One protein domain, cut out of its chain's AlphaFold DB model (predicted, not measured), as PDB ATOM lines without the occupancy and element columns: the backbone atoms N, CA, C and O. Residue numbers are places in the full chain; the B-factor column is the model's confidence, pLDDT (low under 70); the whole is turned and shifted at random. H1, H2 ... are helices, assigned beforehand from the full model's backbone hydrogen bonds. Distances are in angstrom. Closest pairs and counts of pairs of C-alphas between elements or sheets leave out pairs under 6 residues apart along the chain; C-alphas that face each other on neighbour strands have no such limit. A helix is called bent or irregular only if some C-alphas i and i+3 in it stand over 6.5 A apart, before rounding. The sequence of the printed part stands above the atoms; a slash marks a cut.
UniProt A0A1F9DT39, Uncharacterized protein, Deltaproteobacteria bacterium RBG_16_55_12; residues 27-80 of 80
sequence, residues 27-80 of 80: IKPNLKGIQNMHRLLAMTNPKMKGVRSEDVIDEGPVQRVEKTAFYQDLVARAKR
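AT A GLANCE: This is residues 27 to 80 of the 80 residues of an uncharacterized protein of Deltaproteobacteria bacterium RBG_16_55_12 (UniProt A0A1F9DT39). A long, narrow, open hook of helices: H1 runs out to one end, the chain turns back there through the short helix H2, and residues 51 to 59 run back toward H3, which continues past the first printed residue toward the other end. There H4 turns off steeply from H3, and residues 67 to 74, of which 69 to 74 belong to H4, stick out free of the rest. The printed part has 54 residues with four named helices, in the order H1, H2, H3, H4, and no named strand; its class is all helix. The whole is extended, with a radius of gyration of the C-alphas of 15.9 A, and the C-alphas span 47 by 19 by 13 A along their three main axes.

HOW THE PARTS SIT: H1, residues 31 to 44, and H2, residues 46 to 50, touch only at the corner by their tight link of one residue. H1 touches H2 with residues 38 to 42 alone, and the closest C-alphas of the two helices, those of Ala 42 and Met 48, are 5.0 A apart. H3, residues 60 to 66, is apart from H1 and from H2. H4, residues 69 to 78, is close to H3 but not clearly touching it: the closest C-alphas, those of Val 65 and Tyr 71, are 6.5 A apart. H3 and H4 stand at a steep tilt of 61 degrees and run the same way. H4 is apart from H1 and from H2. In H3 and H4 every O i to N i+4 pair is within hydrogen-bond range; in H1 9 of 10 are, and in H2 0 of 1, with 1 of its 2 O i to N i+3 pairs within range.

IN THESE COORDINATES: H1 begins at C-alpha 31, at (-43.035, -6.834, -27.486), and measures 20.5 A from first to last C-alpha. H2 begins at C-alpha 46, at (-60.324, -3.096, -38.387), and is neither bent nor irregular, but only just: C-alphas 47 and 50 are 6.4 A apart. H3 measures 9.8 A from C-alpha 60 to C-alpha 66. H4 measures 14.4 A and ends at C-alpha 78, at (-31.336, -7.351, -5.727).

THE WHOLE: The C-alphas farthest apart in the domain are those of Pro 46 and Arg 80, at 49.2 A, while those of Ile 27 and Arg 80, the first and last printed, are 19.5 A apart. The printed part has no cut and ends at the chain's last residue. The links H1 to H2 and H3 to H4 are tight, the link H2 to H3 of nine residues is short, and no link is long. The mean pLDDT of the printed part is 91.0, and residues 79 to 80 are under 70.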
ATOM      1  N   ILE A  27     -38.803  -4.232 -15.943       89.00
ATOM      2  CA  ILE A  27     -39.840  -3.232 -16.202       89.00
ATOM      3  C   ILE A  27     -39.956  -2.877 -17.690       89.00
ATOM      4  O   ILE A  27     -40.712  -1.968 -18.043       89.00
ATOM      5  N   LYS A  28     -39.193  -3.539 -18.572       90.75
ATOM      6  CA  LYS A  28     -39.184  -3.210 -19.997       90.75
ATOM      7  C   LYS A  28     -40.485  -3.652 -20.673       90.75
ATOM      8  O   LYS A  28     -41.046  -4.695 -20.325       90.75
ATOM      9  N   PRO A  29     -40.976  -2.899 -21.673       89.88
ATOM     10  CA  PRO A  29     -42.129  -3.321 -22.451       89.88
ATOM     11  C   PRO A  29     -41.867  -4.672 -23.124       89.88
ATOM     12  O   PRO A  29     -40.838  -4.883 -23.765       89.88
ATOM     13  N   ASN A  30     -42.826  -5.590 -23.017       90.56
ATOM     14  CA  ASN A  30     -42.731  -6.902 -23.648       90.56
ATOM     15  C   ASN A  30     -43.389  -6.875 -25.034       90.56
ATOM     16  O   ASN A  30     -44.618  -6.941 -25.141       90.56
ATOM     17  N   LEU A  31     -42.571  -6.849 -26.093       91.50
ATOM     18  CA  LEU A  31     -43.035  -6.834 -27.486       91.50
ATOM     19  C   LEU A  31     -44.027  -7.968 -27.789       91.50
ATOM     20  O   LEU A  31     -45.058  -7.729 -28.411       91.50
ATOM     21  N   LYS A  32     -43.776  -9.186 -27.299       92.88
ATOM     22  CA  LYS A  32     -44.669 -10.335 -27.523       92.88
ATOM     23  C   LYS A  32     -46.038 -10.124 -26.874       92.88
ATOM     24  O   LYS A  32     -47.065 -10.496 -27.442       92.88
ATOM     25  N   GLY A  33     -46.060  -9.519 -25.687       92.50
ATOM     26  CA  GLY A  33     -47.300  -9.149 -25.002       92.50
ATOM     27  C   GLY A  33     -48.107  -8.127 -25.802       92.50
ATOM     28  O   GLY A  33     -49.312  -8.303 -25.998       92.50
ATOM     29  N   ILE A  34     -47.428  -7.110 -26.333       93.75
ATOM     30  CA  ILE A  34     -48.031  -6.056 -27.159       93.75
ATOM     31  C   ILE A  34     -48.561  -6.631 -28.475       93.75
ATOM     32  O   ILE A  34     -49.701  -6.357 -28.839       93.75
ATOM     33  N   GLN A  35     -47.807  -7.512 -29.135       94.56
ATOM     34  CA  GLN A  35     -48.254  -8.214 -30.341       94.56
ATOM     35  C   GLN A  35     -49.507  -9.060 -30.085       94.56
ATOM     36  O   GLN A  35     -50.430  -9.077 -30.901       94.56
ATOM     37  N   ASN A  36     -49.593  -9.743 -28.939       95.00
ATOM     38  CA  ASN A  36     -50.802 -10.487 -28.591       95.00
ATOM     39  C   ASN A  36     -51.998  -9.554 -28.342       95.00
ATOM     40  O   ASN A  36     -53.102  -9.850 -28.795       95.00
ATOM     41  N   MET A  37     -51.786  -8.421 -27.667       93.50
ATOM     42  CA  MET A  37     -52.823  -7.404 -27.482       93.50
ATOM     43  C   MET A  37     -53.297  -6.845 -28.829       93.50
ATOM     44  O   MET A  37     -54.498  -6.789 -29.082       93.50
ATOM     45  N   HIS A  38     -52.366  -6.505 -29.720       94.12
ATOM     46  CA  HIS A  38     -52.657  -6.038 -31.071       94.12
ATOM     47  C   HIS A  38     -53.483  -7.055 -31.862       94.12
ATOM     48  O   HIS A  38     -54.525  -6.692 -32.405       94.12
ATOM     49  N   ARG A  39     -53.097  -8.340 -31.834       93.62
ATOM     50  CA  ARG A  39     -53.858  -9.434 -32.456       93.62
ATOM     51  C   ARG A  39     -55.303  -9.468 -31.963       93.62
ATOM     52  O   ARG A  39     -56.212  -9.583 -32.779       93.62
ATOM     53  N   LEU A  40     -55.518  -9.372 -30.649       94.62
ATOM     54  CA  LEU A  40     -56.858  -9.382 -30.054       94.62
ATOM     55  C   LEU A  40     -57.673  -8.149 -30.467       94.62
ATOM     56  O   LEU A  40     -58.835  -8.280 -30.845       94.62
ATOM     57  N   LEU A  41     -57.066  -6.962 -30.453       93.44
ATOM     58  CA  LEU A  41     -57.730  -5.714 -30.840       93.44
ATOM     59  C   LEU A  41     -58.058  -5.665 -32.341       93.44
ATOM     60  O   LEU A  41     -59.092  -5.126 -32.730       93.44
ATOM     61  N   ALA A  42     -57.224  -6.260 -33.192       94.19
ATOM     62  CA  ALA A  42     -57.466  -6.345 -34.630       94.19
ATOM     63  C   ALA A  42     -58.653  -7.251 -34.998       94.19
ATOM     64  O   ALA A  42     -59.212  -7.097 -36.087       94.19
ATOM     65  N   MET A  43     -59.063  -8.165 -34.108       94.06
ATOM     66  CA  MET A  43     -60.257  -8.994 -34.309       94.06
ATOM     67  C   MET A  43     -61.551  -8.178 -34.220       94.06
ATOM     68  O   MET A  43     -62.518  -8.499 -34.904       94.06
ATOM     69  N   THR A  44     -61.576  -7.136 -33.387       94.75
ATOM     70  CA  THR A  44     -62.782  -6.339 -33.114       94.75
ATOM     71  C   THR A  44     -62.743  -4.954 -33.752       94.75
ATOM     72  O   THR A  44     -63.795  -4.378 -34.021       94.75
ATOM     73  N   ASN A  45     -61.553  -4.419 -34.046       93.88
ATOM     74  CA  ASN A  45     -61.373  -3.107 -34.659       93.88
ATOM     75  C   ASN A  45     -60.483  -3.182 -35.918       93.88
ATOM     76  O   ASN A  45     -59.255  -3.249 -35.810       93.88
ATOM     77  N   PRO A  46     -61.067  -3.068 -37.127       89.88
ATOM     78  CA  PRO A  46     -60.324  -3.096 -38.387       89.88
ATOM     79  C   PRO A  46     -59.239  -2.020 -38.516       89.88
ATOM     80  O   PRO A  46     -58.254  -2.247 -39.217       89.88
ATOM     81  N   LYS A  47     -59.373  -0.878 -37.822       91.25
ATOM     82  CA  LYS A  47     -58.370   0.205 -37.839       91.25
ATOM     83  C   LYS A  47     -57.029  -0.235 -37.251       91.25
ATOM     84  O   LYS A  47     -55.999   0.326 -37.603       91.25
ATOM     85  N   MET A  48     -57.028  -1.261 -36.400       91.56
ATOM     86  CA  MET A  48     -55.808  -1.773 -35.780       91.56
ATOM     87  C   MET A  48     -54.917  -2.532 -36.767       91.56
ATOM     88  O   MET A  48     -53.720  -2.624 -36.531       91.56
ATOM     89  N   LYS A  49     -55.443  -3.028 -37.898       86.69
ATOM     90  CA  LYS A  49     -54.658  -3.812 -38.873       86.69
ATOM     91  C   LYS A  49     -53.459  -3.060 -39.458       86.69
ATOM     92  O   LYS A  49     -52.484  -3.700 -39.828       86.69
ATOM     93  N   GLY A  50     -53.537  -1.731 -39.551       89.44
ATOM     94  CA  GLY A  50     -52.451  -0.888 -40.063       89.44
ATOM     95  C   GLY A  50     -51.432  -0.452 -39.006       89.44
ATOM     96  O   GLY A  50     -50.439   0.174 -39.355       89.44
ATOM     97  N   VAL A  51     -51.672  -0.752 -37.727       91.69
ATOM     98  CA  VAL A  51     -50.780  -0.367 -36.627       91.69
ATOM     99  C   VAL A  51     -49.706  -1.434 -36.464       91.69
ATOM    100  O   VAL A  51     -50.027  -2.612 -36.312       91.69
ATOM    101  N   ARG A  52     -48.435  -1.033 -36.456       91.19
ATOM    102  CA  ARG A  52     -47.333  -1.925 -36.098       91.19
ATOM    103  C   ARG A  52     -47.136  -1.932 -34.590       91.19
ATOM    104  O   ARG A  52     -47.196  -0.889 -33.945       91.19
ATOM    105  N   SER A  53     -46.894  -3.114 -34.029       89.62
ATOM    106  CA  SER A  53     -46.707  -3.264 -32.580       89.62
ATOM    107  C   SER A  53     -45.434  -2.580 -32.085       89.62
ATOM    108  O   SER A  53     -45.385  -2.166 -30.936       89.62
ATOM    109  N   GLU A  54     -44.419  -2.445 -32.940       89.00
ATOM    110  CA  GLU A  54     -43.159  -1.786 -32.587       89.00
ATOM    111  C   GLU A  54     -43.321  -0.264 -32.479       89.00
ATOM    112  O   GLU A  54     -42.715   0.355 -31.612       89.00
ATOM    113  N   ASP A  55     -44.189   0.328 -33.304       91.75
ATOM    114  CA  ASP A  55     -44.370   1.784 -33.389       91.75
ATOM    115  C   ASP A  55     -45.115   2.364 -32.172       91.75
ATOM    116  O   ASP A  55     -45.132   3.576 -31.966       91.75
ATOM    117  N   VAL A  56     -45.751   1.511 -31.363       90.25
ATOM    118  CA  VAL A  56     -46.506   1.913 -30.162       90.25
ATOM    119  C   VAL A  56     -45.715   1.730 -28.865       90.25
ATOM    120  O   VAL A  56     -46.240   1.993 -27.783       90.25
ATOM    121  N   ILE A  57     -44.471   1.256 -28.951       92.25
ATOM    122  CA  ILE A  57     -43.607   1.061 -27.788       92.25
ATOM    123  C   ILE A  57     -42.932   2.386 -27.444       92.25
ATOM    124  O   ILE A  57     -42.110   2.891 -28.203       92.25
ATOM    125  N   ASP A  58     -43.253   2.921 -26.266       91.44
ATOM    126  CA  ASP A  58     -42.561   4.067 -25.675       91.44
ATOM    127  C   ASP A  58     -41.679   3.597 -24.510       91.44
ATOM    128  O   ASP A  58     -42.171   3.136 -23.476       91.44
ATOM    129  N   GLU A  59     -40.361   3.723 -24.670       92.25
ATOM    130  CA  GLU A  59     -39.390   3.427 -23.611       92.25
ATOM    131  C   GLU A  59     -39.210   4.584 -22.616       92.25
ATOM    132  O   GLU A  59     -38.636   4.397 -21.542       92.25
ATOM    133  N   GLY A  60     -39.708   5.783 -22.923       95.38
ATOM    134  CA  GLY A  60     -39.554   6.981 -22.104       95.38
ATOM    135  C   GLY A  60     -39.977   6.802 -20.639       95.38
ATOM    136  O   GLY A  60     -39.226   7.215 -19.751       95.38
ATOM    137  N   PRO A  61     -41.136   6.189 -20.327       94.50
ATOM    138  CA  PRO A  61     -41.520   5.869 -18.954       94.50
ATOM    139  C   PRO A  61     -40.493   4.996 -18.229       94.50
ATOM    140  O   PRO A  61     -40.142   5.306 -17.091       94.50
ATOM    141  N   VAL A  62     -39.969   3.960 -18.892       94.56
ATOM    142  CA  VAL A  62     -38.944   3.073 -18.323       94.56
ATOM    143  C   VAL A  62     -37.671   3.851 -18.037       94.56
ATOM    144  O   VAL A  62     -37.204   3.855 -16.904       94.56
ATOM    145  N   GLN A  63     -37.182   4.613 -19.012       95.94
ATOM    146  CA  GLN A  63     -35.983   5.437 -18.852       95.94
ATOM    147  C   GLN A  63     -36.122   6.457 -17.712       95.94
ATOM    148  O   GLN A  63     -35.148   6.764 -17.021       95.94
ATOM    149  N   ARG A  64     -37.324   7.010 -17.494       97.31
ATOM    150  CA  ARG A  64     -37.591   7.903 -16.354       97.31
ATOM    151  C   ARG A  64     -37.506   7.159 -15.026       97.31
ATOM    152  O   ARG A  64     -36.890   7.682 -14.104       97.31
ATOM    153  N   VAL A  65     -38.093   5.964 -14.933       95.69
ATOM    154  CA  VAL A  65     -38.032   5.122 -13.727       95.69
ATOM    155  C   VAL A  65     -36.595   4.699 -13.435       95.69
ATOM    156  O   VAL A  65     -36.145   4.843 -12.299       95.69
ATOM    157  N   GLU A  66     -35.850   4.273 -14.453       94.62
ATOM    158  CA  GLU A  66     -34.451   3.862 -14.320       94.62
ATOM    159  C   GLU A  66     -33.565   4.980 -13.759       94.62
ATOM    160  O   GLU A  66     -32.631   4.709 -13.011       94.62
ATOM    161  N   LYS A  67     -33.871   6.248 -14.049       96.69
ATOM    162  CA  LYS A  67     -33.123   7.406 -13.530       96.69
ATOM    163  C   LYS A  67     -33.449   7.767 -12.077       96.69
ATOM    164  O   LYS A  67     -32.798   8.645 -11.515       96.69
ATOM    165  N   THR A  68     -34.451   7.142 -11.461       97.19
ATOM    166  CA  THR A  68     -34.807   7.436 -10.067       97.19
ATOM    167  C   THR A  68     -33.823   6.793  -9.092       97.19
ATOM    168  O   THR A  68     -33.389   5.659  -9.290       97.19
ATOM    169  N   ALA A  69     -33.526   7.486  -7.987       96.06
ATOM    170  CA  ALA A  69     -32.714   6.923  -6.903       96.06
ATOM    171  C   ALA A  69     -33.337   5.634  -6.339       96.06
ATOM    172  O   ALA A  69     -32.637   4.654  -6.110       96.06
ATOM    173  N   PHE A  70     -34.669   5.604  -6.220       93.69
ATOM    174  CA  PHE A  70     -35.413   4.424  -5.782       93.69
ATOM    175  C   PHE A  70     -35.103   3.183  -6.627       93.69
ATOM    176  O   PHE A  70     -34.783   2.131  -6.075       93.69
ATOM    177  N   TYR A  71     -35.185   3.292  -7.956       91.81
ATOM    178  CA  TYR A  71     -34.943   2.149  -8.834       91.81
ATOM    179  C   TYR A  71     -33.483   1.687  -8.772       91.81
ATOM    180  O   TYR A  71     -33.216   0.488  -8.707       91.81
ATOM    181  N   GLN A  72     -32.538   2.629  -8.725       92.56
ATOM    182  CA  GLN A  72     -31.112   2.314  -8.599       92.56
ATOM    183  C   GLN A  72     -30.805   1.569  -7.291       92.56
ATOM    184  O   GLN A  72     -30.139   0.531  -7.315       92.56
ATOM    185  N   ASP A  73     -31.358   2.029  -6.168       92.06
ATOM    186  CA  ASP A  73     -31.216   1.368  -4.868       92.06
ATOM    187  C   ASP A  73     -31.852  -0.027  -4.861       92.06
ATOM    188  O   ASP A  73     -31.291  -0.973  -4.300       92.06
ATOM    189  N   LEU A  74     -33.018  -0.174  -5.495       87.56
ATOM    190  CA  LEU A  74     -33.731  -1.445  -5.598       87.56
ATOM    191  C   LEU A  74     -32.919  -2.480  -6.391       87.56
ATOM    192  O   LEU A  74     -32.727  -3.603  -5.923       87.56
ATOM    193  N   VAL A  75     -32.374  -2.088  -7.547       87.12
ATOM    194  CA  VAL A  75     -31.501  -2.947  -8.363       87.12
ATOM    195  C   VAL A  75     -30.207  -3.292  -7.618       87.12
ATOM    196  O   VAL A  75     -29.742  -4.430  -7.692       87.12
ATOM    197  N   ALA A  76     -29.624  -2.346  -6.876       87.75
ATOM    198  CA  ALA A  76     -28.421  -2.593  -6.085       87.75
ATOM    199  C   ALA A  76     -28.654  -3.610  -4.954       87.75
ATOM    200  O   ALA A  76     -27.767  -4.418  -4.673       87.75
ATOM    201  N   ARG A  77     -29.838  -3.600  -4.326       83.06
ATOM    202  CA  ARG A  77     -30.233  -4.587  -3.306       83.06
ATOM    203  C   ARG A  77     -30.442  -5.975  -3.898       83.06
ATOM    204  O   ARG A  77     -29.992  -6.936  -3.296       83.06
ATOM    205  N   ALA A  78     -31.068  -6.071  -5.069       77.94
ATOM    206  CA  ALA A  78     -31.336  -7.351  -5.727       77.94
ATOM    207  C   ALA A  78     -30.069  -8.081  -6.220       77.94
ATOM    208  O   ALA A  78     -30.120  -9.276  -6.488       77.94
ATOM    209  N   LYS A  79     -28.940  -7.371  -6.372       69.69
ATOM    210  CA  LYS A  79     -27.644  -7.941  -6.789       69.69
ATOM    211  C   LYS A  79     -26.775  -8.462  -5.633       69.69
ATOM    212  O   LYS A  79     -25.729  -9.040  -5.917       69.69
ATOM    213  N   ARG A  80     -27.140  -8.189  -4.379       59.91
ATOM    214  CA  ARG A  80     -26.422  -8.666  -3.184       59.91
ATOM    215  C   ARG A  80     -26.999  -9.989  -2.713       59.91
ATOM    216  O   ARG A  80     -26.189 -10.801  -2.224       59.91
TER     217      ARG A  80